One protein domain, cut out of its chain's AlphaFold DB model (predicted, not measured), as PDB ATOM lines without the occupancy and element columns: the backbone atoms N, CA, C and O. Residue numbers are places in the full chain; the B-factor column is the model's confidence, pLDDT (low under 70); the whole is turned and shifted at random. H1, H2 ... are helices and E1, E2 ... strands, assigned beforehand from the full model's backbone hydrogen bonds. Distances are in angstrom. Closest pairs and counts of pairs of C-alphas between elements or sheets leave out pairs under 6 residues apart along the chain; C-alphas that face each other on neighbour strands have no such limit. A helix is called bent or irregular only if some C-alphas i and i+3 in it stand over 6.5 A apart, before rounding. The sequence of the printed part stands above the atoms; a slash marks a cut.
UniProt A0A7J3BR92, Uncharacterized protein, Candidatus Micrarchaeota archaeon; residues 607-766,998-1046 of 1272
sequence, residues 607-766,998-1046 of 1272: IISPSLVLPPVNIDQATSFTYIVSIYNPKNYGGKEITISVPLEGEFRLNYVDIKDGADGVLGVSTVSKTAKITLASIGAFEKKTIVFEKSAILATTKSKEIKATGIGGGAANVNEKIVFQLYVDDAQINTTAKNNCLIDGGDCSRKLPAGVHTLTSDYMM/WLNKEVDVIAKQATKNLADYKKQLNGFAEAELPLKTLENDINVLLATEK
ATOM      1  N   ILE A 607      45.407 169.522  99.371       90.94
ATOM      2  CA  ILE A 607      46.127 170.079  98.229       90.94
ATOM      3  C   ILE A 607      46.499 168.916  97.311       90.94
ATOM      4  O   ILE A 607      47.244 168.019  97.716       90.94
ATOM      5  N   ILE A 608      45.953 168.919  96.094       90.50
ATOM      6  CA  ILE A 608      46.139 167.865  95.093       90.50
ATOM      7  C   ILE A 608      46.850 168.459  93.875       90.50
ATOM      8  O   ILE A 608      46.300 169.320  93.194       90.50
ATOM      9  N   SER A 609      48.047 167.955  93.576       89.38
ATOM     10  CA  SER A 609      48.818 168.308  92.380       89.38
ATOM     11  C   SER A 609      48.942 167.098  91.453       89.38
ATOM     12  O   SER A 609      49.758 166.208  91.730       89.38
ATOM     13  N   PRO A 610      48.151 167.041  90.366       90.62
ATOM     14  CA  PRO A 610      48.363 166.077  89.295       90.62
ATOM     15  C   PRO A 610      49.589 166.434  88.441       90.62
ATOM     16  O   PRO A 610      50.124 167.543  88.503       90.62
ATOM     17  N   SER A 611      50.054 165.460  87.667       90.31
ATOM     18  CA  SER A 611      51.186 165.569  86.751       90.31
ATOM     19  C   SER A 611      51.037 164.536  85.651       90.31
ATOM     20  O   SER A 611      50.797 163.368  85.970       90.31
ATOM     21  N   LEU A 612      51.255 164.926  84.401       91.19
ATOM     22  CA  LEU A 612      51.285 164.002  83.277       91.19
ATOM     23  C   LEU A 612      52.655 164.048  82.610       91.19
ATOM     24  O   LEU A 612      53.068 165.059  82.043       91.19
ATOM     25  N   VAL A 613      53.334 162.904  82.634       91.56
ATOM     26  CA  VAL A 613      54.538 162.679  81.841       91.56
ATOM     27  C   VAL A 613      54.160 161.836  80.627       91.56
ATOM     28  O   VAL A 613      53.900 160.632  80.750       91.56
ATOM     29  N   LEU A 614      54.087 162.486  79.465       90.00
ATOM     30  CA  LEU A 614      53.549 161.936  78.224       90.00
ATOM     31  C   LEU A 614      54.599 161.995  77.100       90.00
ATOM     32  O   LEU A 614      54.922 163.085  76.628       90.00
ATOM     33  N   PRO A 615      55.108 160.843  76.626       87.44
ATOM     34  CA  PRO A 615      55.912 160.795  75.409       87.44
ATOM     35  C   PRO A 615      55.048 160.996  74.149       87.44
ATOM     36  O   PRO A 615      53.815 160.960  74.235       87.44
ATOM     37  N   PRO A 616      55.663 161.151  72.957       88.06
ATOM     38  CA  PRO A 616      54.955 161.261  71.691       88.06
ATOM     39  C   PRO A 616      53.871 160.204  71.507       88.06
ATOM     40  O   PRO A 616      54.065 158.999  71.708       88.06
ATOM     41  N   VAL A 617      52.707 160.669  71.075       91.06
ATOM     42  CA  VAL A 617      51.546 159.833  70.822       91.06
ATOM     43  C   VAL A 617      51.710 159.121  69.487       91.06
ATOM     44  O   VAL A 617      51.904 159.747  68.443       91.06
ATOM     45  N   ASN A 618      51.594 157.795  69.516       90.56
ATOM     46  CA  ASN A 618      51.561 156.974  68.316       90.56
ATOM     47  C   ASN A 618      50.118 156.883  67.801       90.56
ATOM     48  O   ASN A 618      49.202 156.544  68.551       90.56
ATOM     49  N   ILE A 619      49.910 157.159  66.512       90.75
ATOM     50  CA  ILE A 619      48.597 156.999  65.874       90.75
ATOM     51  C   ILE A 619      48.282 155.500  65.763       90.75
ATOM     52  O   ILE A 619      49.123 154.720  65.318       90.75
ATOM     53  N   ASP A 620      47.073 155.105  66.172       91.44
ATOM     54  CA  ASP A 620      46.552 153.728  66.173       91.44
ATOM     55  C   ASP A 620      47.308 152.736  67.075       91.44
ATOM     56  O   ASP A 620      47.094 151.525  66.992       91.44
ATOM     57  N   GLN A 621      48.184 153.220  67.959       92.44
ATOM     58  CA  GLN A 621      48.966 152.377  68.862       92.44
ATOM     59  C   GLN A 621      48.884 152.888  70.298       92.44
ATOM     60  O   GLN A 621      48.615 154.059  70.557       92.44
ATOM     61  N   ALA A 622      49.104 151.983  71.250       91.12
ATOM     62  CA  ALA A 622      49.134 152.357  72.651       91.12
ATOM     63  C   ALA A 622      50.406 153.164  72.960       91.12
ATOM     64  O   ALA A 622      51.517 152.695  72.714       91.12
ATOM     65  N   THR A 623      50.238 154.347  73.541       91.31
ATOM     66  CA  THR A 623      51.322 155.150  74.110       91.31
ATOM     67  C   THR A 623      51.354 154.937  75.615       91.31
ATOM     68  O   THR A 623      50.327 155.052  76.287       91.31
ATOM     69  N   SER A 624      52.532 154.592  76.135       91.38
ATOM     70  CA  SER A 624      52.783 154.459  77.570       91.38
ATOM     71  C   SER A 624      53.065 155.826  78.180       91.38
ATOM     72  O   SER A 624      53.872 156.568  77.636       91.38
ATOM     73  N   PHE A 625      52.437 156.149  79.304       91.94
ATOM     74  CA  PHE A 625      52.607 157.414  80.014       91.94
ATOM     75  C   PHE A 625      52.575 157.201  81.528       91.94
ATOM     76  O   PHE A 625      52.083 156.178  82.021       91.94
ATOM     77  N   THR A 626      53.098 158.184  82.262       93.94
ATOM     78  CA  THR A 626      53.097 158.197  83.729       93.94
ATOM     79  C   THR A 626      52.230 159.343  84.229       93.94
ATOM     80  O   THR A 626      52.355 160.468  83.754       93.94
ATOM     81  N   TYR A 627      51.361 159.070  85.198       93.75
ATOM     82  CA  TYR A 627      50.519 160.076  85.836       93.75
ATOM     83  C   TYR A 627      50.781 160.095  87.343       93.75
ATOM     84  O   TYR A 627      50.644 159.072  88.013       93.75
ATOM     85  N   ILE A 628      51.193 161.240  87.884       93.81
ATOM     86  CA  ILE A 628      51.623 161.375  89.283       93.81
ATOM     87  C   ILE A 628      50.610 162.246  90.019       93.81
ATOM     88  O   ILE A 628      50.380 163.390  89.643       93.81
ATOM     89  N   VAL A 629      50.037 161.727  91.104       94.06
ATOM     90  CA  VAL A 629      49.107 162.463  91.969       94.06
ATOM     91  C   VAL A 629      49.765 162.679  93.321       94.06
ATOM     92  O   VAL A 629      49.944 161.730  94.083       94.06
ATOM     93  N   SER A 630      50.121 163.925  93.631       92.69
ATOM     94  CA  SER A 630      50.646 164.302  94.948       92.69
ATOM     95  C   SER A 630      49.563 164.959  95.791       92.69
ATOM     96  O   SER A 630      48.848 165.838  95.321       92.69
ATOM     97  N   ILE A 631      49.436 164.516  97.037       93.44
ATOM     98  CA  ILE A 631      48.369 164.875  97.969       93.44
ATOM     99  C   ILE A 631      49.019 165.361  99.262       93.44
ATOM    100  O   ILE A 631      49.912 164.701  99.794       93.44
ATOM    101  N   TYR A 632      48.586 166.506  99.775       91.69
ATOM    102  CA  TYR A 632      49.022 167.029 101.066       91.69
ATOM    103  C   TYR A 632      47.810 167.454 101.888       91.69
ATOM    104  O   TYR A 632      46.942 168.175 101.399       91.69
ATOM    105  N   ASN A 633      47.755 167.001 103.139       92.19
ATOM    106  CA  ASN A 633      46.779 167.468 104.110       92.19
ATOM    107  C   ASN A 633      47.389 168.594 104.959       92.19
ATOM    108  O   ASN A 633      48.185 168.293 105.840       92.19
ATOM    109  N   PRO A 634      47.011 169.866 104.774       87.19
ATOM    110  CA  PRO A 634      47.540 170.966 105.578       87.19
ATOM    111  C   PRO A 634      46.913 171.065 106.980       87.19
ATOM    112  O   PRO A 634      47.226 171.997 107.720       87.19
ATOM    113  N   LYS A 635      45.988 170.168 107.349       88.12
ATOM    114  CA  LYS A 635      45.197 170.264 108.583       88.12
ATOM    115  C   LYS A 635      45.702 169.334 109.683       88.12
ATOM    116  O   LYS A 635      46.341 168.314 109.434       88.12
ATOM    117  N   ASN A 636      45.359 169.680 110.924       82.88
ATOM    118  CA  ASN A 636      45.711 168.948 112.147       82.88
ATOM    119  C   ASN A 636      44.817 167.717 112.421       82.88
ATOM    120  O   ASN A 636      44.975 167.061 113.453       82.88
ATOM    121  N   TYR A 637      43.882 167.406 111.525       83.88
ATOM    122  CA  TYR A 637      43.005 166.240 111.582       83.88
ATOM    123  C   TYR A 637      43.104 165.425 110.296       83.88
ATOM    124  O   TYR A 637      43.555 165.912 109.264       83.88
ATOM    125  N   GLY A 638      42.685 164.164 110.373       87.56
ATOM    126  CA  GLY A 638      42.744 163.214 109.272       87.56
ATOM    127  C   GLY A 638      41.549 162.267 109.251       87.56
ATOM    128  O   GLY A 638      40.727 162.238 110.174       87.56
ATOM    129  N   GLY A 639      41.459 161.470 108.195       88.38
ATOM    130  CA  GLY A 639      40.305 160.625 107.916       88.38
ATOM    131  C   GLY A 639      40.668 159.310 107.251       88.38
ATOM    132  O   GLY A 639      41.833 159.030 106.964       88.38
ATOM    133  N   LYS A 640      39.646 158.482 107.059       90.62
ATOM    134  CA  LYS A 640      39.736 157.160 106.438       90.62
ATOM    135  C   LYS A 640      38.739 157.089 105.296       90.62
ATOM    136  O   LYS A 640      37.700 157.734 105.379       90.62
ATOM    137  N   GLU A 641      39.060 156.300 104.278       90.75
ATOM    138  CA  GLU A 641      38.188 156.102 103.110       90.75
ATOM    139  C   GLU A 641      37.820 157.437 102.434       90.75
ATOM    140  O   GLU A 641      36.661 157.730 102.156       90.75
ATOM    141  N   ILE A 642      38.829 158.286 102.217       93.12
ATOM    142  CA  ILE A 642      38.646 159.626 101.651       93.12
ATOM    143  C   ILE A 642      38.647 159.536 100.131       93.12
ATOM    144  O   ILE A 642      39.670 159.194  99.539       93.12
ATOM    145  N   THR A 643      37.530 159.870  99.486       92.56
ATOM    146  CA  THR A 643      37.459 159.953  98.024       92.56
ATOM    147  C   THR A 643      37.832 161.352  97.549       92.56
ATOM    148  O   THR A 643      37.135 162.321  97.828       92.56
ATOM    149  N   ILE A 644      38.919 161.449  96.786       93.75
ATOM    150  CA  ILE A 644      39.363 162.681  96.133       93.75
ATOM    151  C   ILE A 644      39.032 162.658  94.642       93.75
ATOM    152  O   ILE A 644      39.008 161.592  94.023       93.75
ATOM    153  N   SER A 645      38.809 163.837  94.062       92.25
ATOM    154  CA  SER A 645      38.593 164.015  92.623       92.25
ATOM    155  C   SER A 645      39.825 164.646  91.984       92.25
ATOM    156  O   SER A 645      40.243 165.727  92.387       92.25
ATOM    157  N   VAL A 646      40.401 163.973  90.988       92.88
ATOM    158  CA  VAL A 646      41.608 164.406  90.276       92.88
ATOM    159  C   VAL A 646      41.265 164.660  88.803       92.88
ATOM    160  O   VAL A 646      40.805 163.732  88.130       92.88
ATOM    161  N   PRO A 647      41.439 165.889  88.285       90.25
ATOM    162  CA  PRO A 647      41.155 166.197  86.886       90.25
ATOM    163  C   PRO A 647      42.185 165.538  85.962       90.25
ATOM    164  O   PRO A 647      43.387 165.633  86.191       90.25
ATOM    165  N   LEU A 648      41.706 164.877  84.908       88.12
ATOM    166  CA  LEU A 648      42.536 164.236  83.891       88.12
ATOM    167  C   LEU A 648      42.697 165.156  82.676       88.12
ATOM    168  O   LEU A 648      41.736 165.770  82.218       88.12
ATOM    169  N   GLU A 649      43.900 165.178  82.113       83.31
ATOM    170  CA  GLU A 649      44.281 165.998  80.949       83.31
ATOM    171  C   GLU A 649      43.924 165.331  79.599       83.31
ATOM    172  O   GLU A 649      44.362 165.755  78.533       83.31
ATOM    173  N   GLY A 650      43.107 164.272  79.618       79.62
ATOM    174  CA  GLY A 650      42.674 163.549  78.421       79.62
ATOM    175  C   GLY A 650      41.548 162.548  78.687       79.62
ATOM    176  O   GLY A 650      41.145 162.315  79.827       79.62
ATOM    177  N   GLU A 651      41.034 161.935  77.622       80.62
ATOM    178  CA  GLU A 651      39.969 160.923  77.663       80.62
ATOM    179  C   GLU A 651      40.531 159.509  77.894       80.62
ATOM    180  O   GLU A 651      40.268 158.567  77.146       80.62
ATOM    181  N   PHE A 652      41.323 159.340  78.954       86.12
ATOM    182  CA  PHE A 652      41.819 158.035  79.395       86.12
ATOM    183  C   PHE A 652      41.284 157.681  80.784       86.12
ATOM    184  O   PHE A 652      40.891 158.540  81.566       86.12
ATOM    185  N   ARG A 653      41.255 156.383  81.101       88.06
ATOM    186  CA  ARG A 653      40.779 155.878  82.399       88.06
ATOM    187  C   ARG A 653      41.935 155.389  83.247       88.06
ATOM    188  O   ARG A 653      42.683 154.535  82.784       88.06
ATOM    189  N   LEU A 654      42.040 155.848  84.487       90.50
ATOM    190  CA  LEU A 654      42.930 155.253  85.482       90.50
ATOM    191  C   LEU A 654      42.192 154.142  86.231       90.50
ATOM    192  O   LEU A 654      41.034 154.307  86.625       90.50
ATOM    193  N   ASN A 655      42.871 153.017  86.422       89.81
ATOM    194  CA  ASN A 655      42.399 151.875  87.190       89.81
ATOM    195  C   ASN A 655      43.339 151.614  88.371       89.81
ATOM    196  O   ASN A 655      44.509 151.982  88.344       89.81
ATOM    197  N   TYR A 656      42.853 150.891  89.379       90.00
ATOM    198  CA  TYR A 656      43.672 150.508  90.534       90.00
ATOM    199  C   TYR A 656      44.939 149.724  90.137       90.00
ATOM    200  O   TYR A 656      46.006 149.941  90.696       90.00
ATOM    201  N   VAL A 657      44.839 148.857  89.122       90.50
ATOM    202  CA  VAL A 657      45.967 148.054  88.604       90.50
ATOM    203  C   VAL A 657      47.058 148.880  87.918       90.50
ATOM    204  O   VAL A 657      48.152 148.364  87.696       90.50
ATOM    205  N   ASP A 658      46.767 150.137  87.577       92.88
ATOM    206  CA  ASP A 658      47.724 151.040  86.940       92.88
ATOM    207  C   ASP A 658      48.679 151.668  87.984       92.88
ATOM    208  O   ASP A 658      49.681 152.272  87.607       92.88
ATOM    209  N   ILE A 659      48.410 151.526  89.292       94.12
ATOM    210  CA  ILE A 659      49.249 152.083  90.365       94.12
ATOM    211  C   ILE A 659      50.562 151.297  90.483       94.12
ATOM    212  O   ILE A 659      50.564 150.084  90.704       94.12
ATOM    213  N   LYS A 660      51.688 152.004  90.388       93.44
ATOM    214  CA  LYS A 660      53.046 151.467  90.573       93.44
ATOM    215  C   LYS A 660      53.673 151.826  91.906       93.44
ATOM    216  O   LYS A 660      54.435 151.025  92.437       93.44
ATOM    217  N   ASP A 661      53.324 152.987  92.449       92.00
ATOM    218  CA  ASP A 661      53.742 153.422  93.780       92.00
ATOM    219  C   ASP A 661      52.554 154.035  94.537       92.00
ATOM    220  O   ASP A 661      51.706 154.701  93.936       92.00
ATOM    221  N   GLY A 662      52.481 153.783  95.845       89.94
ATOM    222  CA  GLY A 662      51.407 154.249  96.732       89.94
ATOM    223  C   GLY A 662      50.121 153.406  96.749       89.94
ATOM    224  O   GLY A 662      49.091 153.881  97.231       89.94
ATOM    225  N   ALA A 663      50.141 152.170  96.229       90.62
ATOM    226  CA  ALA A 663      48.958 151.297  96.150       90.62
ATOM    227  C   ALA A 663      48.386 150.890  97.523       90.62
ATOM    228  O   ALA A 663      47.174 150.738  97.670       90.62
ATOM    229  N   ASP A 664      49.246 150.751  98.533       87.62
ATOM    230  CA  ASP A 664      48.897 150.466  99.932       87.62
ATOM    231  C   ASP A 664      48.055 151.581 100.575       87.62
ATOM    232  O   ASP A 664      47.267 151.339 101.490       87.62
ATOM    233  N   GLY A 665      48.187 152.806 100.064       88.06
ATOM    234  CA  GLY A 665      47.415 153.967 100.484       88.06
ATOM    235  C   GLY A 665      46.054 154.122  99.801       88.06
ATOM    236  O   GLY A 665      45.338 155.063 100.150       88.06
ATOM    237  N   VAL A 666      45.686 153.250  98.855       93.81
ATOM    238  CA  VAL A 666      44.500 153.392  97.992       93.81
ATOM    239  C   VAL A 666      43.570 152.182  98.142       93.81
ATOM    240  O   VAL A 666      44.011 151.039  98.123       93.81
ATOM    241  N   LEU A 667      42.266 152.430  98.261       90.50
ATOM    242  CA  LEU A 667      41.210 151.410  98.321       90.50
ATOM    243  C   LEU A 667      40.512 151.193  96.977       90.50
ATOM    244  O   LEU A 667      39.979 150.118  96.719       90.50
ATOM    245  N   GLY A 668      40.491 152.210  96.118       91.31
ATOM    246  CA  GLY A 668      39.839 152.109  94.822       91.31
ATOM    247  C   GLY A 668      40.119 153.307  93.932       91.31
ATOM    248  O   GLY A 668      40.352 154.417  94.410       91.31
ATOM    249  N   VAL A 669      40.075 153.066  92.626       92.69
ATOM    250  CA  VAL A 669      40.171 154.099  91.594       92.69
ATOM    251  C   VAL A 669      39.038 153.867  90.613       92.69
ATOM    252  O   VAL A 669      38.852 152.752  90.126       92.69
ATOM    253  N   SER A 670      38.279 154.915  90.334       90.62
ATOM    254  CA  SER A 670      37.267 154.919  89.282       90.62
ATOM    255  C   SER A 670      37.434 156.174  88.443       90.62
ATOM    256  O   SER A 670      37.841 157.211  88.953       90.62
ATOM    257  N   THR A 671      37.139 156.091  87.151       88.38
ATOM    258  CA  THR A 671      37.189 157.256  86.264       88.38
ATOM    259  C   THR A 671      35.798 157.517  85.713       88.38
ATOM    260  O   THR A 671      35.174 156.609  85.160       88.38
ATOM    261  N   VAL A 672      35.325 158.752  85.856       80.62
ATOM    262  CA  VAL A 672      34.071 159.230  85.270       80.62
ATOM    263  C   VAL A 672      34.410 160.447  84.420       80.62
ATOM    264  O   VAL A 672      34.906 161.447  84.936       80.62
ATOM    265  N   SER A 673      34.181 160.350  83.109       80.25
ATOM    266  CA  SER A 673      34.570 161.385  82.139       80.25
ATOM    267  C   SER A 673      36.066 161.746  82.259       80.25
ATOM    268  O   SER A 673      36.898 160.842  82.228       80.25
ATOM    269  N   LYS A 674      36.416 163.033  82.425       84.69
ATOM    270  CA  LYS A 674      37.792 163.538  82.614       84.69
ATOM    271  C   LYS A 674      38.180 163.693  84.095       84.69
ATOM    272  O   LYS A 674      38.919 164.603  84.462       84.69
ATOM    273  N   THR A 675      37.649 162.859  84.988       90.88
ATOM    274  CA  THR A 675      37.968 162.927  86.423       90.88
ATOM    275  C   THR A 675      38.204 161.537  86.995       90.88
ATOM    276  O   THR A 675      37.334 160.664  86.932       90.88
ATOM    277  N   ALA A 676      39.378 161.338  87.593       93.19
ATOM    278  CA  ALA A 676      39.686 160.160  88.386       93.19
ATOM    279  C   ALA A 676      39.242 160.383  89.835       93.19
ATOM    280  O   ALA A 676      39.699 161.303  90.509       93.19
ATOM    281  N   LYS A 677      38.355 159.521  90.327       94.00
ATOM    282  CA  LYS A 677      38.005 159.418  91.741       94.00
ATOM    283  C   LYS A 677      38.896 158.375  92.400       94.00
ATOM    284  O   LYS A 677      38.771 157.182  92.107       94.00
ATOM    285  N   ILE A 678      39.777 158.820  93.287       94.75
ATOM    286  CA  ILE A 678      40.706 157.964  94.034       94.75
ATOM    287  C   ILE A 678      40.230 157.909  95.479       94.75
ATOM    288  O   ILE A 678      40.095 158.941  96.126       94.75
ATOM    289  N   THR A 679      39.975 156.713  95.997       94.38
ATOM    290  CA  THR A 679      39.609 156.514  97.404       94.38
ATOM    291  C   THR A 679      40.846 156.117  98.188       94.38
ATOM    292  O   THR A 679      41.394 155.037  97.981       94.38
ATOM    293  N   LEU A 680      41.299 156.995  99.073       94.88
ATOM    294  CA  LEU A 680      42.447 156.795  99.950       94.88
ATOM    295  C   LEU A 680      42.035 155.966 101.167       94.88
ATOM    296  O   LEU A 680      41.008 156.241 101.783       94.88
ATOM    297  N   ALA A 681      42.865 155.005 101.572       93.12
ATOM    298  CA  ALA A 681      42.629 154.218 102.784       93.12
ATOM    299  C   ALA A 681      42.591 155.105 104.035       93.12
ATOM    300  O   ALA A 681      41.702 154.986 104.880       93.12
ATOM    301  N   SER A 682      43.527 156.046 104.115       93.06
ATOM    302  CA  SER A 682      43.546 157.098 105.120       93.06
ATOM    303  C   SER A 682      44.420 158.260 104.682       93.06
ATOM    304  O   SER A 682      45.317 158.087 103.853       93.06
ATOM    305  N   ILE A 683      44.198 159.416 105.293       92.75
ATOM    306  CA  ILE A 683      45.149 160.523 105.302       92.75
ATOM    307  C   ILE A 683      45.164 161.149 106.697       92.75
ATOM    308  O   ILE A 683      44.123 161.529 107.228       92.75
ATOM    309  N   GLY A 684      46.326 161.158 107.336       90.00
ATOM    310  CA  GLY A 684      46.571 161.718 108.655       90.00
ATOM    311  C   GLY A 684      46.770 163.230 108.616       90.00
ATOM    312  O   GLY A 684      46.863 163.841 107.552       90.00
ATOM    313  N   ALA A 685      46.840 163.829 109.803       86.94
ATOM    314  CA  ALA A 685      47.171 165.238 109.976       86.94
ATOM    315  C   ALA A 685      48.554 165.555 109.389       86.94
ATOM    316  O   ALA A 685      49.493 164.798 109.635       86.94
ATOM    317  N   PHE A 686      48.674 166.658 108.647       85.88
ATOM    318  CA  PHE A 686      49.933 167.109 108.032       85.88
ATOM    319  C   PHE A 686      50.601 166.087 107.082       85.88
ATOM    320  O   PHE A 686      51.757 166.256 106.696       85.88
ATOM    321  N   GLU A 687      49.892 165.021 106.683       87.88
ATOM    322  CA  GLU A 687      50.458 163.930 105.887       87.88
ATOM    323  C   GLU A 687      50.617 164.320 104.407       87.88
ATOM    324  O   GLU A 687      49.746 164.961 103.813       87.88
ATOM    325  N   LYS A 688      51.723 163.872 103.798       89.12
ATOM    326  CA  LYS A 688      51.979 163.939 102.353       89.12
ATOM    327  C   LYS A 688      51.941 162.531 101.757       89.12
ATOM    328  O   LYS A 688      52.592 161.626 102.277       89.12
ATOM    329  N   LYS A 689      51.222 162.355 100.648       90.94
ATOM    330  CA  LYS A 689      51.144 161.106  99.877       90.94
ATOM    331  C   LYS A 689      51.386 161.367  98.399       90.94
ATOM    332  O   LYS A 689      51.016 162.417  97.888       90.94
ATOM    333  N   THR A 690      51.948 160.384  97.711       93.25
ATOM    334  CA  THR A 690      52.099 160.401  96.254       93.25
ATOM    335  C   THR A 690      51.657 159.054  95.711       93.25
ATOM    336  O   THR A 690      51.990 158.022  96.288       93.25
ATOM    337  N   ILE A 691      50.883 159.081  94.631       95.06
ATOM    338  CA  ILE A 691      50.423 157.898  93.908       95.06
ATOM    339  C   ILE A 691      50.932 158.031  92.478       95.06
ATOM    340  O   ILE A 691      50.681 159.047  91.827       95.06
ATOM    341  N   VAL A 692      51.648 157.019  91.997       95.31
ATOM    342  CA  VAL A 692      52.196 156.993  90.636       95.31
ATOM    343  C   VAL A 692      51.449 155.946  89.829       95.31
ATOM    344  O   VAL A 692      51.426 154.774  90.205       95.31
ATOM    345  N   PHE A 693      50.853 156.366  88.720       94.75
ATOM    346  CA  PHE A 693      50.191 155.505  87.752       94.75
ATOM    347  C   PHE A 693      51.072 155.348  86.514       94.75
ATOM    348  O   PHE A 693      51.520 156.347  85.957       94.75
ATOM    349  N   GLU A 694      51.258 154.122  86.037       93.88
ATOM    350  CA  GLU A 694      51.824 153.847  84.713       93.88
ATOM    351  C   GLU A 694      50.767 153.150  83.862       93.88
ATOM    352  O   GLU A 694      50.229 152.106  84.249       93.88
ATOM    353  N   LYS A 695      50.469 153.712  82.689       92.38
ATOM    354  CA  LYS A 695      49.418 153.204  81.806       92.38
ATOM    355  C   LYS A 695      49.847 153.257  80.348       92.38
ATOM    356  O   LYS A 695      50.513 154.195  79.935       92.38
ATOM    357  N   SER A 696      49.379 152.299  79.552       92.50
ATOM    358  CA  SER A 696      49.410 152.377  78.089       92.50
ATOM    359  C   SER A 696      47.988 152.467  77.535       92.50
ATOM    360  O   SER A 696      47.127 151.662  77.899       92.50
ATOM    361  N   ALA A 697      47.723 153.440  76.663       90.94
ATOM    362  CA  ALA A 697      46.415 153.625  76.027       90.94
ATOM    363  C   ALA A 697      46.556 154.130  74.587       90.94
ATOM    364  O   ALA A 697      47.542 154.782  74.254       90.94
ATOM    365  N   ILE A 698      45.574 153.837  73.728       92.19
ATOM    366  CA  ILE A 698      45.508 154.421  72.382       92.19
ATOM    367  C   ILE A 698      45.011 155.857  72.532       92.19
ATOM    368  O   ILE A 698      43.848 156.075  72.864       92.19
ATOM    369  N   LEU A 699      45.908 156.821  72.323       92.38
ATOM    370  CA  LEU A 699      45.624 158.247  72.512       92.38
ATOM    371  C   LEU A 699      45.370 158.986  71.192       92.38
ATOM    372  O   LEU A 699      44.905 160.122  71.225       92.38
ATOM    373  N   ALA A 700      45.591 158.336  70.042       93.50
ATOM    374  CA  ALA A 700      45.189 158.842  68.735       93.50
ATOM    375  C   ALA A 700      44.703 157.721  67.802       93.50
ATOM    376  O   ALA A 700      45.274 156.631  67.796       93.50
ATOM    377  N   THR A 701      43.677 157.986  66.987       94.25
ATOM    378  CA  THR A 701      43.103 157.016  66.030       94.25
ATOM    379  C   THR A 701      42.890 157.617  64.647       94.25
ATOM    380  O   THR A 701      42.293 158.689  64.526       94.25
ATOM    381  N   THR A 702      43.303 156.909  63.599       94.62
ATOM    382  CA  THR A 702      43.117 157.300  62.200       94.62
ATOM    383  C   THR A 702      41.637 157.288  61.808       94.62
ATOM    384  O   THR A 702      40.929 156.303  62.001       94.62
ATOM    385  N   LYS A 703      41.176 158.384  61.200       92.69
ATOM    386  CA  LYS A 703      39.876 158.510  60.523       92.69
ATOM    387  C   LYS A 703      39.979 158.203  59.031       92.69
ATOM    388  O   LYS A 703      39.101 157.544  58.485       92.69
ATOM    389  N   SER A 704      41.033 158.673  58.365       92.06
ATOM    390  CA  SER A 704      41.280 158.377  56.952       92.06
ATOM    391  C   SER A 704      42.767 158.410  56.614       92.06
ATOM    392  O   SER A 704      43.562 159.058  57.298       92.06
ATOM    393  N   LYS A 705      43.137 157.695  55.548       90.62
ATOM    394  CA  LYS A 705      44.515 157.576  55.081       90.62
ATOM    395  C   LYS A 705      44.577 157.528  53.554       90.62
ATOM    396  O   LYS A 705      43.931 156.682  52.943       90.62
ATOM    397  N   GLU A 706      45.392 158.391  52.961       87.50
ATOM    398  CA  GLU A 706      45.672 158.455  51.524       87.50
ATOM    399  C   GLU A 706      47.186 158.344  51.296       87.50
ATOM    400  O   GLU A 706      47.965 158.991  51.996       87.50
ATOM    401  N   ILE A 707      47.608 157.515  50.336       86.12
ATOM    402  CA  ILE A 707      49.012 157.371  49.921       86.12
ATOM    403  C   ILE A 707      49.076 157.450  48.393       86.12
ATOM    404  O   ILE A 707      48.329 156.740  47.720       86.12
ATOM    405  N   LYS A 708      49.998 158.258  47.864       88.31
ATOM    406  CA  LYS A 708      50.408 158.281  46.451       88.31
ATOM    407  C   LYS A 708      51.905 158.032  46.345       88.31
ATOM    408  O   LYS A 708      52.649 158.522  47.193       88.31
ATOM    409  N   ALA A 709      52.350 157.286  45.336       88.62
ATOM    410  CA  ALA A 709      53.761 156.926  45.201       88.62
ATOM    411  C   ALA A 709      54.237 156.894  43.742       88.62
ATOM    412  O   ALA A 709      53.715 156.141  42.922       88.62
ATOM    413  N   THR A 710      55.285 157.656  43.435       89.25
ATOM    414  CA  THR A 710      55.848 157.812  42.086       89.25
ATOM    415  C   THR A 710      57.309 157.379  42.064       89.25
ATOM    416  O   THR A 710      58.143 157.964  42.750       89.25
ATOM    417  N   GLY A 711      57.635 156.360  41.274       83.88
ATOM    418  CA  GLY A 711      58.995 155.887  41.047       83.88
ATOM    419  C   GLY A 711      59.883 156.948  40.392       83.88
ATOM    420  O   GLY A 711      59.422 157.734  39.569       83.88
ATOM    421  N   ILE A 712      61.170 156.949  40.737       83.19
ATOM    422  CA  ILE A 712      62.166 157.914  40.234       83.19
ATOM    423  C   ILE A 712      63.427 157.248  39.646       83.19
ATOM    424  O   ILE A 712      64.427 157.918  39.407       83.19
ATOM    425  N   GLY A 713      63.378 155.937  39.390       71.81
ATOM    426  CA  GLY A 713      64.505 155.113  38.930       71.81
ATOM    427  C   GLY A 713      65.318 154.485  40.071       71.81
ATOM    428  O   GLY A 713      65.262 154.933  41.220       71.81
ATOM    429  N   GLY A 714      66.061 153.412  39.771       69.56
ATOM    430  CA  GLY A 714      67.017 152.802  40.711       69.56
ATOM    431  C   GLY A 714      66.371 152.142  41.935       69.56
ATOM    432  O   GLY A 714      67.008 152.026  42.979       69.56
ATOM    433  N   GLY A 715      65.099 151.752  41.819       74.88
ATOM    434  CA  GLY A 715      64.313 151.127  42.885       74.88
ATOM    435  C   GLY A 715      63.642 152.083  43.876       74.88
ATOM    436  O   GLY A 715      62.946 151.631  44.787       74.88
ATOM    437  N   ALA A 716      63.789 153.400  43.691       82.00
ATOM    438  CA  ALA A 716      63.254 154.412  44.602       82.00
ATOM    439  C   ALA A 716      61.937 155.050  44.120       82.00
ATOM    440  O   ALA A 716      61.708 155.169  42.914       82.00
ATOM    441  N   ALA A 717      61.099 155.515  45.054       85.94
ATOM    442  CA  ALA A 717      59.868 156.268  44.792       85.94
ATOM    443  C   ALA A 717      59.659 157.435  45.771       85.94
ATOM    444  O   ALA A 717      59.971 157.320  46.954       85.94
ATOM    445  N   ASN A 718      59.082 158.537  45.292       86.44
ATOM    446  CA  ASN A 718      58.546 159.621  46.114       86.44
ATOM    447  C   ASN A 718      57.145 159.246  46.601       86.44
ATOM    448  O   ASN A 718      56.293 158.902  45.785       86.44
ATOM    449  N   VAL A 719      56.908 159.331  47.906       86.62
ATOM    450  CA  VAL A 719      55.653 158.974  48.570       86.62
ATOM    451  C   VAL A 719      55.050 160.216  49.221       86.62
ATOM    452  O   VAL A 719      55.692 160.842  50.060       86.62
ATOM    453  N   ASN A 720      53.806 160.534  48.861       87.88
ATOM    454  CA  ASN A 720      52.973 161.541  49.514       87.88
ATOM    455  C   ASN A 720      51.899 160.819  50.335       87.88
ATOM    456  O   ASN A 720      51.122 160.029  49.795       87.88
ATOM    457  N   GLU A 721      51.868 161.065  51.640       87.94
ATOM    458  CA  GLU A 721      50.929 160.436  52.566       87.94
ATOM    459  C   GLU A 721      50.150 161.493  53.350       87.94
ATOM    460  O   GLU A 721      50.726 162.441  53.884       87.94
ATOM    461  N   LYS A 722      48.834 161.299  53.461       91.06
ATOM    462  CA  LYS A 722      47.916 162.143  54.230       91.06
ATOM    463  C   LYS A 722      47.101 161.277  55.189       91.06
ATOM    464  O   LYS A 722      46.428 160.343  54.759       91.06
ATOM    465  N   ILE A 723      47.150 161.588  56.481       92.19
ATOM    466  CA  ILE A 723      46.437 160.889  57.557       92.19
ATOM    467  C   ILE A 723      45.583 161.905  58.313       92.19
ATOM    468  O   ILE A 723      46.116 162.848  58.888       92.19
ATOM    469  N   VAL A 724      44.269 161.697  58.350       93.94
ATOM    470  CA  VAL A 724      43.370 162.425  59.259       93.94
ATOM    471  C   VAL A 724      43.177 161.563  60.497       93.94
ATOM    472  O   VAL A 724      42.794 160.404  60.360       93.94
ATOM    473  N   PHE A 725      43.420 162.090  61.696       94.75
ATOM    474  CA  PHE A 725      43.321 161.344  62.957       94.75
ATOM    475  C   PHE A 725      42.591 162.140  64.048       94.75
ATOM    476  O   PHE A 725      42.528 163.364  64.003       94.75
ATOM    477  N   GLN A 726      42.004 161.432  65.013       94.94
ATOM    478  CA  GLN A 726      41.467 161.973  66.264       94.94
ATOM    479  C   GLN A 726      42.518 161.826  67.362       94.94
ATOM    480  O   GLN A 726      43.004 160.717  67.555       94.94
ATOM    481  N   LEU A 727      42.818 162.896  68.089       93.62
ATOM    482  CA  LEU A 727      43.630 162.918  69.305       93.62
ATOM    483  C   LEU A 727      42.706 163.051  70.530       93.62
ATOM    484  O   LEU A 727      41.745 163.824  70.493       93.62
ATOM    485  N   TYR A 728      42.984 162.289  71.591       91.06
ATOM    486  CA  TYR A 728      42.147 162.189  72.802       91.06
ATOM    487  C   TYR A 728      42.769 162.839  74.051       91.06
ATOM    488  O   TYR A 728      42.233 162.713  75.152       91.06
ATOM    489  N   VAL A 729      43.913 163.505  73.905       89.75
ATOM    490  CA  VAL A 729      44.683 164.127  74.990       89.75
ATOM    491  C   VAL A 729      45.179 165.496  74.532       89.75
ATOM    492  O   VAL A 729      45.476 165.674  73.352       89.75
ATOM    493  N   ASP A 730      45.211 166.460  75.445       87.00
ATOM    494  CA  ASP A 730      45.700 167.810  75.168       87.00
ATOM    495  C   ASP A 730      47.237 167.885  75.275       87.00
ATOM    496  O   ASP A 730      47.881 167.000  75.838       87.00
ATOM    497  N   ASP A 731      47.833 168.936  74.703       82.88
ATOM    498  CA  ASP A 731      49.274 169.239  74.745       82.88
ATOM    499  C   ASP A 731      50.216 168.088  74.327       82.88
ATOM    500  O   ASP A 731      51.383 168.032  74.728       82.88
ATOM    501  N   ALA A 732      49.742 167.195  73.456       87.81
ATOM    502  CA  ALA A 732      50.497 166.029  73.018       87.81
ATOM    503  C   ALA A 732      51.209 166.260  71.682       87.81
ATOM    504  O   ALA A 732      50.652 166.825  70.742       87.81
ATOM    505  N   GLN A 733      52.444 165.772  71.574       88.56
ATOM    506  CA  GLN A 733      53.163 165.693  70.303       88.56
ATOM    507  C   GLN A 733      52.871 164.351  69.628       88.56
ATOM    508  O   GLN A 733      52.713 163.336  70.303       88.56
ATOM    509  N   ILE A 734      52.823 164.319  68.296       88.94
ATOM    510  CA  ILE A 734      52.637 163.079  67.534       88.94
ATOM    511  C   ILE A 734      53.986 162.488  67.159       88.94
ATOM    512  O   ILE A 734      54.892 163.202  66.733       88.94
ATOM    513  N   ASN A 735      54.112 161.168  67.270       86.50
ATOM    514  CA  ASN A 735      55.304 160.479  66.812       86.50
ATOM    515  C   ASN A 735      55.340 160.406  65.274       86.50
ATOM    516  O   ASN A 735      54.511 159.736  64.652       86.50
ATOM    517  N   THR A 736      56.315 161.077  64.655       76.44
ATOM    518  CA  THR A 736      56.472 161.163  63.190       76.44
ATOM    519  C   THR A 736      57.845 160.703  62.686       76.44
ATOM    520  O   THR A 736      58.197 160.997  61.544       76.44
ATOM    521  N   THR A 737      58.608 159.955  63.492       61.66
ATOM    522  CA  THR A 737      60.041 159.603  63.305       61.66
ATOM    523  C   THR A 737      60.445 158.967  61.960       61.66
ATOM    524  O   THR A 737      61.634 158.841  61.685       61.66
ATOM    525  N   ALA A 738      59.509 158.609  61.077       51.72
ATOM    526  CA  ALA A 738      59.786 158.051  59.747       51.72
ATOM    527  C   ALA A 738      59.575 159.031  58.568       51.72
ATOM    528  O   ALA A 738      59.698 158.624  57.413       51.72
ATOM    529  N   LYS A 739      59.213 160.298  58.820       63.22
ATOM    530  CA  LYS A 739      58.671 161.208  57.796       63.22
ATOM    531  C   LYS A 739      59.444 162.527  57.744       63.22
ATOM    532  O   LYS A 739      59.083 163.494  58.408       63.22
ATOM    533  N   ASN A 740      60.500 162.571  56.932       54.88
ATOM    534  CA  ASN A 740      61.156 163.835  56.571       54.88
ATOM    535  C   ASN A 740      60.123 164.696  55.818       54.88
ATOM    536  O   ASN A 740      59.423 164.154  54.977       54.88
ATOM    537  N   ASN A 741      59.978 165.988  56.128       69.12
ATOM    538  CA  ASN A 741      58.930 166.877  55.586       69.12
ATOM    539  C   ASN A 741      57.497 166.460  55.931       69.12
ATOM    540  O   ASN A 741      56.674 166.204  55.047       69.12
ATOM    541  N   CYS A 742      57.187 166.414  57.222       80.94
ATOM    542  CA  CYS A 742      55.812 166.286  57.662       80.94
ATOM    543  C   CYS A 742      55.256 167.617  58.184       80.94
ATOM    544  O   CYS A 742      55.986 168.448  58.724       80.94
ATOM    545  N   LEU A 743      53.950 167.805  58.018       87.50
ATOM    546  CA  LEU A 743      53.184 168.913  58.575       87.50
ATOM    547  C   LEU A 743      51.940 168.354  59.256       87.50
ATOM    548  O   LEU A 743      51.305 167.441  58.727       87.50
ATOM    549  N   ILE A 744      51.565 168.929  60.395       89.12
ATOM    550  CA  ILE A 744      50.277 168.666  61.040       89.12
ATOM    551  C   ILE A 744      49.476 169.957  61.017       89.12
ATOM    552  O   ILE A 744      49.953 170.966  61.526       89.12
ATOM    553  N   ASP A 745      48.282 169.944  60.427       89.75
ATOM    554  CA  ASP A 745      47.433 171.121  60.149       89.75
ATOM    555  C   ASP A 745      48.210 172.321  59.565       89.75
ATOM    556  O   ASP A 745      47.972 173.476  59.910       89.75
ATOM    557  N   GLY A 746      49.192 172.041  58.700       83.88
ATOM    558  CA  GLY A 746      50.050 173.050  58.071       83.88
ATOM    559  C   GLY A 746      51.180 173.603  58.951       83.88
ATOM    560  O   GLY A 746      51.988 174.384  58.457       83.88
ATOM    561  N   GLY A 747      51.262 173.203  60.223       85.69
ATOM    562  CA  GLY A 747      52.373 173.514  61.125       85.69
ATOM    563  C   GLY A 747      53.408 172.392  61.203       85.69
ATOM    564  O   GLY A 747      53.168 171.280  60.735       85.69
ATOM    565  N   ASP A 748      54.551 172.678  61.827       81.50
ATOM    566  CA  ASP A 748      55.608 171.689  62.052       81.50
ATOM    567  C   ASP A 748      55.128 170.501  62.911       81.50
ATOM    568  O   ASP A 748      54.327 170.672  63.832       81.50
ATOM    569  N   CYS A 749      55.626 169.297  62.626       77.69
ATOM    570  CA  CYS A 749      55.216 168.069  63.317       77.69
ATOM    571  C   CYS A 749      55.653 167.973  64.777       77.69
ATOM    572  O   CYS A 749      55.080 167.174  65.515       77.69
ATOM    573  N   SER A 750      56.652 168.754  65.200       73.06
ATOM    574  CA  SER A 750      57.111 168.742  66.593       73.06
ATOM    575  C   SER A 750      56.213 169.550  67.535       73.06
ATOM    576  O   SER A 750      56.429 169.562  68.746       73.06
ATOM    577  N   ARG A 751      55.185 170.232  67.014       80.75
ATOM    578  CA  ARG A 751      54.284 171.036  67.845       80.75
ATOM    579  C   ARG A 751      53.365 170.161  68.701       80.75
ATOM    580  O   ARG A 751      52.874 169.125  68.255       80.75
ATOM    581  N   LYS A 752      53.072 170.643  69.911       85.81
ATOM    582  CA  LYS A 752      52.017 170.096  70.770       85.81
ATOM    583  C   LYS A 752      50.643 170.417  70.176       85.81
ATOM    584  O   LYS A 752      50.431 171.514  69.653       85.81
ATOM    585  N   LEU A 753      49.731 169.454  70.236       87.88
ATOM    586  CA  LEU A 753      48.386 169.542  69.679       87.88
ATOM    587  C   LEU A 753      47.339 169.450  70.797       87.88
ATOM    588  O   LEU A 753      47.504 168.634  71.707       87.88
ATOM    589  N   PRO A 754      46.258 170.247  70.727       90.62
ATOM    590  CA  PRO A 754      45.094 170.045  71.584       90.62
ATOM    591  C   PRO A 754      44.345 168.771  71.173       90.62
ATOM    592  O   PRO A 754      44.472 168.320  70.040       90.62
ATOM    593  N   ALA A 755      43.505 168.222  72.045       89.88
ATOM    594  CA  ALA A 755      42.618 167.126  71.682       89.88
ATOM    595  C   ALA A 755      41.667 167.559  70.550       89.88
ATOM    596  O   ALA A 755      41.090 168.650  70.571       89.88
ATOM    597  N   GLY A 756      41.468 166.701  69.548       91.94
ATOM    598  CA  GLY A 756      40.710 167.084  68.359       91.94
ATOM    599  C   GLY A 756      41.043 166.283  67.108       91.94
ATOM    600  O   GLY A 756      41.725 165.263  67.154       91.94
ATOM    601  N   VAL A 757      40.502 166.728  65.975       94.38
ATOM    602  CA  VAL A 757      40.805 166.145  64.663       94.38
ATOM    603  C   VAL A 757      41.950 166.910  64.028       94.38
ATOM    604  O   VAL A 757      41.864 168.127  63.889       94.38
ATOM    605  N   HIS A 758      42.962 166.179  63.577       95.00
ATOM    606  CA  HIS A 758      44.156 166.734  62.955       95.00
ATOM    607  C   HIS A 758      44.474 166.022  61.645       95.00
ATOM    608  O   HIS A 758      44.088 164.869  61.430       95.00
ATOM    609  N   THR A 759      45.200 166.707  60.766       93.38
ATOM    610  CA  THR A 759      45.674 166.165  59.490       93.38
ATOM    611  C   THR A 759      47.192 166.189  59.441       93.38
ATOM    612  O   THR A 759      47.790 167.259  59.388       93.38
ATOM    613  N   LEU A 760      47.806 165.008  59.404       91.69
ATOM    614  CA  LEU A 760      49.224 164.803  59.128       91.69
ATOM    615  C   LEU A 760      49.428 164.625  57.619       91.69
ATOM    616  O   LEU A 760      48.867 163.708  57.025       91.69
ATOM    617  N   THR A 761      50.269 165.449  57.009       89.81
ATOM    618  CA  THR A 761      50.760 165.287  55.632       89.81
ATOM    619  C   THR A 761      52.259 165.049  55.649       89.81
ATOM    620  O   THR A 761      52.954 165.711  56.413       89.81
ATOM    621  N   SER A 762      52.770 164.138  54.827       87.06
ATOM    622  CA  SER A 762      54.204 163.847  54.750       87.06
ATOM    623  C   SER A 762      54.670 163.466  53.355       87.06
ATOM    624  O   SER A 762      54.015 162.646  52.710       87.06
ATOM    625  N   ASP A 763      55.840 163.977  52.969       85.31
ATOM    626  CA  ASP A 763      56.496 163.716  51.684       85.31
ATOM    627  C   ASP A 763      57.883 163.097  51.877       85.31
ATOM    628  O   ASP A 763      58.822 163.778  52.283       85.31
ATOM    629  N   TYR A 764      58.050 161.816  51.545       82.50
ATOM    630  CA  TYR A 764      59.321 161.114  51.749       82.50
ATOM    631  C   TYR A 764      59.718 160.228  50.567       82.50
ATOM    632  O   TYR A 764      58.890 159.782  49.781       82.50
ATOM    633  N   MET A 765      61.017 159.952  50.448       82.44
ATOM    634  CA  MET A 765      61.569 159.063  49.425       82.44
ATOM    635  C   MET A 765      61.772 157.658  50.002       82.44
ATOM    636  O   MET A 765      62.443 157.488  51.018       82.44
ATOM    637  N   MET A 766      61.217 156.643  49.343       82.19
ATOM    638  CA  MET A 766      61.379 155.232  49.684       82.19
ATOM    639  C   MET A 766      62.326 154.569  48.685       82.19
ATOM    640  O   MET A 766      61.999 154.466  47.509       82.19
ATOM    641  N   TRP A 998      73.312 154.590  70.477       92.06
ATOM    642  CA  TRP A 998      73.872 154.846  71.801       92.06
ATOM    643  C   TRP A 998      73.333 156.148  72.410       92.06
ATOM    644  O   TRP A 998      72.814 156.117  73.521       92.06
ATOM    645  N   LEU A 999      73.362 157.261  71.663       90.25
ATOM    646  CA  LEU A 999      72.907 158.562  72.166       90.25
ATOM    647  C   LEU A 999      71.430 158.541  72.587       90.25
ATOM    648  O   LEU A 999      71.096 159.001  73.676       90.25
ATOM    649  N   ASN A1000      70.560 157.933  71.776       87.00
ATOM    650  CA  ASN A1000      69.134 157.811  72.092       87.00
ATOM    651  C   ASN A1000      68.899 156.954  73.346       87.00
ATOM    652  O   ASN A1000      68.021 157.268  74.144       87.00
ATOM    653  N   LYS A1001      69.695 155.892  73.557       90.81
ATOM    654  CA  LYS A1001      69.628 155.082  74.787       90.81
ATOM    655  C   LYS A1001      70.021 155.894  76.018       90.81
ATOM    656  O   LYS A1001      69.350 155.784  77.039       90.81
ATOM    657  N   GLU A1002      71.072 156.708  75.937       91.19
ATOM    658  CA  GLU A1002      71.476 157.578  77.051       91.19
ATOM    659  C   GLU A1002      70.408 158.643  77.350       91.19
ATOM    660  O   GLU A1002      70.060 158.862  78.511       91.19
ATOM    661  N   VAL A1003      69.822 159.254  76.313       91.75
ATOM    662  CA  VAL A1003      68.708 160.206  76.455       91.75
ATOM    663  C   VAL A1003      67.490 159.557  77.132       91.75
ATOM    664  O   VAL A1003      66.936 160.131  78.071       91.75
ATOM    665  N   ASP A1004      67.103 158.348  76.722       88.62
ATOM    666  CA  ASP A1004      66.000 157.589  77.332       88.62
ATOM    667  C   ASP A1004      66.275 157.237  78.807       88.62
ATOM    668  O   ASP A1004      65.390 157.360  79.659       88.62
ATOM    669  N   VAL A1005      67.516 156.863  79.148       91.38
ATOM    670  CA  VAL A1005      67.929 156.630  80.544       91.38
ATOM    671  C   VAL A1005      67.769 157.901  81.383       91.38
ATOM    672  O   VAL A1005      67.214 157.833  82.486       91.38
ATOM    673  N   ILE A1006      68.192 159.059  80.861       92.50
ATOM    674  CA  ILE A1006      68.022 160.358  81.530       92.50
ATOM    675  C   ILE A1006      66.536 160.665  81.728       92.50
ATOM    676  O   ILE A1006      66.134 160.994  82.844       92.50
ATOM    677  N   ALA A1007      65.704 160.512  80.695       91.44
ATOM    678  CA  ALA A1007      64.275 160.811  80.772       91.44
ATOM    679  C   ALA A1007      63.545 159.935  81.810       91.44
ATOM    680  O   ALA A1007      62.761 160.438  82.624       91.44
ATOM    681  N   LYS A1008      63.850 158.630  81.854       90.50
ATOM    682  CA  LYS A1008      63.301 157.698  82.856       90.50
ATOM    683  C   LYS A1008      63.726 158.064  84.275       90.50
ATOM    684  O   LYS A1008      62.889 158.100  85.179       90.50
ATOM    685  N   GLN A1009      65.008 158.367  84.478       92.44
ATOM    686  CA  GLN A1009      65.507 158.770  85.791       92.44
ATOM    687  C   GLN A1009      64.918 160.119  86.228       92.44
ATOM    688  O   GLN A1009      64.556 160.276  87.393       92.44
ATOM    689  N   ALA A1010      64.764 161.068  85.304       94.38
ATOM    690  CA  ALA A1010      64.164 162.370  85.570       94.38
ATOM    691  C   ALA A1010      62.685 162.256  85.964       94.38
ATOM    692  O   ALA A1010      62.270 162.877  86.938       94.38
ATOM    693  N   THR A1011      61.915 161.405  85.278       93.12
ATOM    694  CA  THR A1011      60.510 161.112  85.621       93.12
ATOM    695  C   THR A1011      60.397 160.564  87.047       93.12
ATOM    696  O   THR A1011      59.554 161.007  87.828       93.12
ATOM    697  N   LYS A1012      61.290 159.639  87.426       91.50
ATOM    698  CA  LYS A1012      61.345 159.106  88.791       91.50
ATOM    699  C   LYS A1012      61.696 160.190  89.815       91.50
ATOM    700  O   LYS A1012      61.011 160.320  90.825       91.50
ATOM    701  N   ASN A1013      62.720 160.995  89.530       94.38
ATOM    702  CA  ASN A1013      63.133 162.093  90.402       94.38
ATOM    703  C   ASN A1013      62.014 163.131  90.574       94.38
ATOM    704  O   ASN A1013      61.809 163.617  91.680       94.38
ATOM    705  N   LEU A1014      61.249 163.438  89.521       94.81
ATOM    706  CA  LEU A1014      60.097 164.338  89.596       94.81
ATOM    707  C   LEU A1014      59.048 163.826  90.591       94.81
ATOM    708  O   LEU A1014      58.549 164.612  91.396       94.81
ATOM    709  N   ALA A1015      58.731 162.526  90.576       90.44
ATOM    710  CA  ALA A1015      57.806 161.933  91.542       90.44
ATOM    711  C   ALA A1015      58.326 162.068  92.986       90.44
ATOM    712  O   ALA A1015      57.573 162.466  93.880       90.44
ATOM    713  N   ASP A1016      59.620 161.817  93.202       91.44
ATOM    714  CA  ASP A1016      60.271 161.968  94.507       91.44
ATOM    715  C   ASP A1016      60.288 163.432  94.980       91.44
ATOM    716  O   ASP A1016      59.960 163.717  96.135       91.44
ATOM    717  N   TYR A1017      60.603 164.384  94.097       93.62
ATOM    718  CA  TYR A1017      60.572 165.806  94.425       93.62
ATOM    719  C   TYR A1017      59.154 166.279  94.725       93.62
ATOM    720  O   TYR A1017      58.949 166.932  95.748       93.62
ATOM    721  N   LYS A1018      58.157 165.900  93.910       90.88
ATOM    722  CA  LYS A1018      56.750 166.220  94.186       90.88
ATOM    723  C   LYS A1018      56.320 165.646  95.536       90.88
ATOM    724  O   LYS A1018      55.679 166.358  96.295       90.88
ATOM    725  N   LYS A1019      56.751 164.439  95.915       87.00
ATOM    726  CA  LYS A1019      56.480 163.861  97.244       87.00
ATOM    727  C   LYS A1019      57.068 164.685  98.394       87.00
ATOM    728  O   LYS A1019      56.386 164.926  99.391       87.00
ATOM    729  N   GLN A1020      58.328 165.106  98.288       87.56
ATOM    730  CA  GLN A1020      59.020 165.803  99.380       87.56
ATOM    731  C   GLN A1020      58.640 167.285  99.483       87.56
ATOM    732  O   GLN A1020      58.443 167.808 100.588       87.56
ATOM    733  N   LEU A1021      58.503 167.942  98.333       89.50
ATOM    734  CA  LEU A1021      58.265 169.375  98.209       89.50
ATOM    735  C   LEU A1021      56.782 169.749  98.121       89.50
ATOM    736  O   LEU A1021      56.475 170.937  98.138       89.50
ATOM    737  N   ASN A1022      55.848 168.786  98.097       84.69
ATOM    738  CA  ASN A1022      54.418 169.111  98.127       84.69
ATOM    739  C   ASN A1022      54.087 170.018  99.323       84.69
ATOM    740  O   ASN A1022      54.518 169.733 100.445       84.69
ATOM    741  N   GLY A1023      53.334 171.092  99.102       77.94
ATOM    742  CA  GLY A1023      53.001 172.084 100.130       77.94
ATOM    743  C   GLY A1023      54.040 173.196 100.349       77.94
ATOM    744  O   GLY A1023      53.765 174.100 101.132       77.94
ATOM    745  N   PHE A1024      55.191 173.177  99.665       83.75
ATOM    746  CA  PHE A1024      56.079 174.345  99.566       83.75
ATOM    747  C   PHE A1024      55.687 175.182  98.346       83.75
ATOM    748  O   PHE A1024      55.843 174.730  97.211       83.75
ATOM    749  N   ALA A1025      55.194 176.402  98.566       85.00
ATOM    750  CA  ALA A1025      54.754 177.285  97.482       85.00
ATOM    751  C   ALA A1025      55.907 177.639  96.523       85.00
ATOM    752  O   ALA A1025      55.722 177.719  95.311       85.00
ATOM    753  N   GLU A1026      57.124 177.779  97.052       87.62
ATOM    754  CA  GLU A1026      58.337 178.102  96.299       87.62
ATOM    755  C   GLU A1026      58.756 176.988  95.323       87.62
ATOM    756  O   GLU A1026      59.493 177.249  94.372       87.62
ATOM    757  N   ALA A1027      58.286 175.754  95.532       90.00
ATOM    758  CA  ALA A1027      58.622 174.603  94.698       90.00
ATOM    759  C   ALA A1027      57.649 174.378  93.527       90.00
ATOM    760  O   ALA A1027      57.986 173.643  92.600       90.00
ATOM    761  N   GLU A1028      56.468 175.004  93.528       87.69
ATOM    762  CA  GLU A1028      55.411 174.721  92.547       87.69
ATOM    763  C   GLU A1028      55.857 175.009  91.104       87.69
ATOM    764  O   GLU A1028      55.749 174.148  90.227       87.69
ATOM    765  N   LEU A1029      56.418 176.197  90.862       89.25
ATOM    766  CA  LEU A1029      56.868 176.600  89.530       89.25
ATOM    767  C   LEU A1029      58.089 175.789  89.046       89.25
ATOM    768  O   LEU A1029      58.011 175.256  87.940       89.25
ATOM    769  N   PRO A1030      59.175 175.618  89.829       91.56
ATOM    770  CA  PRO A1030      60.309 174.775  89.433       91.56
ATOM    771  C   PRO A1030      59.923 173.336  89.074       91.56
ATOM    772  O   PRO A1030      60.402 172.806  88.074       91.56
ATOM    773  N   LEU A1031      59.019 172.713  89.840       92.38
ATOM    774  CA  LEU A1031      58.554 171.352  89.553       92.38
ATOM    775  C   LEU A1031      57.749 171.277  88.256       92.38
ATOM    776  O   LEU A1031      57.873 170.301  87.519       92.38
ATOM    777  N   LYS A1032      56.948 172.306  87.961       90.81
ATOM    778  CA  LYS A1032      56.206 172.409  86.701       90.81
ATOM    779  C   LYS A1032      57.131 172.644  85.503       90.81
ATOM    780  O   LYS A1032      56.888 172.087  84.436       90.81
ATOM    781  N   THR A1033      58.194 173.431  85.676       91.75
ATOM    782  CA  THR A1033      59.238 173.612  84.655       91.75
ATOM    783  C   THR A1033      59.934 172.286  84.360       91.75
ATOM    784  O   THR A1033      59.936 171.854  83.213       91.75
ATOM    785  N   LEU A1034      60.400 171.579  85.398       94.62
ATOM    786  CA  LEU A1034      61.031 170.265  85.253       94.62
ATOM    787  C   LEU A1034      60.105 169.251  84.559       94.62
ATOM    788  O   LEU A1034      60.545 168.516  83.681       94.62
ATOM    789  N   GLU A1035      58.821 169.217  84.921       93.50
ATOM    790  CA  GLU A1035      57.813 168.390  84.246       93.50
ATOM    791  C   GLU A1035      57.690 168.722  82.754       93.50
ATOM    792  O   GLU A1035      57.693 167.819  81.914       93.50
ATOM    793  N   ASN A1036      57.615 170.009  82.407       91.12
ATOM    794  CA  ASN A1036      57.554 170.426  81.014       91.12
ATOM    795  C   ASN A1036      58.823 170.033  80.249       91.12
ATOM    796  O   ASN A1036      58.710 169.549  79.126       91.12
ATOM    797  N   ASP A1037      60.003 170.198  80.842       92.75
ATOM    798  CA  ASP A1037      61.270 169.894  80.177       92.75
ATOM    799  C   ASP A1037      61.490 168.385  80.018       92.75
ATOM    800  O   ASP A1037      61.992 167.950  78.982       92.75
ATOM    801  N   ILE A1038      61.020 167.562  80.966       94.38
ATOM    802  CA  ILE A1038      60.949 166.100  80.800       94.38
ATOM    803  C   ILE A1038      60.023 165.741  79.635       94.38
ATOM    804  O   ILE A1038      60.387 164.920  78.795       94.38
ATOM    805  N   ASN A1039      58.846 166.366  79.556       89.88
ATOM    806  CA  ASN A1039      57.920 166.137  78.450       89.88
ATOM    807  C   ASN A1039      58.525 166.564  77.108       89.88
ATOM    808  O   ASN A1039      58.409 165.823  76.140       89.88
ATOM    809  N   VAL A1040      59.215 167.708  77.042       87.62
ATOM    810  CA  VAL A1040      59.940 168.143  75.836       87.62
ATOM    811  C   VAL A1040      61.028 167.137  75.469       87.62
ATOM    812  O   VAL A1040      61.099 166.742  74.311       87.62
ATOM    813  N   LEU A1041      61.822 166.667  76.434       91.00
ATOM    814  CA  LEU A1041      62.863 165.667  76.203       91.00
ATOM    815  C   LEU A1041      62.302 164.363  75.633       91.00
ATOM    816  O   LEU A1041      62.838 163.840  74.660       91.00
ATOM    817  N   LEU A1042      61.221 163.844  76.218       88.31
ATOM    818  CA  LEU A1042      60.543 162.655  75.700       88.31
ATOM    819  C   LEU A1042      60.010 162.887  74.286       88.31
ATOM    820  O   LEU A1042      59.923 161.943  73.507       88.31
ATOM    821  N   ALA A1043      59.647 164.128  73.960       80.50
ATOM    822  CA  ALA A1043      59.051 164.474  72.684       80.50
ATOM    823  C   ALA A1043      60.058 164.692  71.550       80.50
ATOM    824  O   ALA A1043      59.783 164.355  70.394       80.50
ATOM    825  N   THR A1044      61.216 165.267  71.865       81.62
ATOM    826  CA  THR A1044      62.266 165.574  70.890       81.62
ATOM    827  C   THR A1044      63.335 164.493  70.813       81.62
ATOM    828  O   THR A1044      63.999 164.394  69.784       81.62
ATOM    829  N   GLU A1045      63.531 163.729  71.894       85.12
ATOM    830  CA  GLU A1045      64.629 162.772  72.091       85.12
ATOM    831  C   GLU A1045      66.025 163.394  71.870       85.12
ATOM    832  O   GLU A1045      67.011 162.694  71.634       85.12
ATOM    833  N   LYS A1046      66.146 164.727  71.960       88.69
ATOM    834  CA  LYS A1046      67.398 165.441  71.680       88.69
ATOM    835  C   LYS A1046      68.310 165.489  72.895       88.69
ATOM    836  O   LYS A1046      67.908 165.881  73.992       88.69
TER     837      LYS A1046
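AT A GLANCE: This is residues 607 to 766 and 998 to 1046 of the 1272 residues of an uncharacterized protein of Candidatus Micrarchaeota archaeon (UniProt A0A7J3BR92). Two lobes lie end to end in a long rod: a thick lobe of two sheets partly face to face with a helical hairpin outside them, and an arm made of one long, twisted sheet. In the thick lobe H1 covers one face of the sheet E1 E2 E7 E4, H2 packs beside H1 and grazes edge strand E1, and the sheet E3 E6 E5 is loosely over the other face; E7 runs on into E8, which leads into the arm E8 E9 E11 E10. The printed part has 209 residues, with eleven named strands followed by two named helices, and is mixed in class. The three sheets, ordered E1 E2 E7 E4, E8 E9 E11 E10 and E3 E6 E5, are antiparallel throughout. The whole is only just loose, close to compact, with a radius of gyration of the C-alphas of 20.4 A and spans of 76 by 35 by 26 A.

IN THESE COORDINATES: E1, residues 607 to 613, begins at C-alpha 607 at (46.127, 170.079, 98.229). E2 is residues 622 to 632, 32.0 A long, and E3 is residues 639 to 647, 21.8 A. E4 is residues 659 to 661, E5 residues 666 to 672 and E6 residues 675 to 683, 20.3 A. E7, residues 688 to 698, spans 32.1 A. E8, residues 700 to 713, is the longest strand at 35.7 A and ends at C-alpha 713 at (64.505, 155.113, 38.930). E9 is residues 716 to 727, 32.7 A; E10 is residues 742 to 744; E11 is residues 756 to 766, 30.3 A. H1 is residues 998 to 1021, 33.9 A, and H2 is residues 1025 to 1044, 30.0 A, ending at C-alpha 1044 at (62.266, 165.574, 70.890). H2 is irregular: C-alphas 1026 and 1029 are 7.1 A apart.

HOW THE PARTS SIT: The sheet E1 E2 E7 E4 is strongly twisted, with edge strands E1 and E4. E1 and E2 form a hairpin, with N 609 and O 630 at 2.9 A. E2 and E7 have N 627 and O 693 at 2.8 A, and E7 and E4 have N 660 and O 692 at 2.8 A. H1 is on this sheet at a height of 11.6 A, over E2 and E7, and runs along the strands, at 1 degree to E2 on the local plane; this gives two layers, a helix on one face of a sheet. The closest C-alphas of H1 and E7 are those of Lys 1019 and Thr 690, 5.7 A apart. H1 and H2, a helical hairpin, touch at Ala 1007 and Ile 1038, their closest C-alphas, 6.2 A apart, with a shallow tilt of 20 degrees, opposite ways. H2 only grazes the sheet, with its residues 1028 to 1042. Every O i to N i+4 pair is within hydrogen-bond range in H1, and 14 of 16 in H2. In the sheet E3 E6 E5, E3 and E6 have N 644 and O 678 at 2.8 A, and the hairpin E5 and E6 has N 677 and O 670 at 2.7 A. The closest C-alphas of E1 and E3 are those of Pro 610 and Val 646, 7.0 A apart, while E6 and E7 are only just apart, at 8.1 A. E7 runs on into E8 at 50 degrees, and E8 bends by 78 degrees at residue 703. In the strongly twisted sheet E8 E9 E11 E10, the hairpin E8 and E9 has N 706 and O 722 at 2.8 A, E9 and E11 have N 721 and O 762 at 2.9 A, and the hairpin E10 and E11 has N 743 and O 761 at 2.8 A. Neither helix is on this sheet.

THE WHOLE: The two C-alphas farthest apart are those of Asn 636 and Gly 713, at 76.8 A. Residues 767 to 997 are not printed, and across this cut C-alphas 766 and 998 are 25.4 A apart. The links E3 to E4, E9 to E10 and E10 to E11 are long. Mean pLDDT of the printed part is 88.6; residue 714 and residues 737 to 741 are under 70.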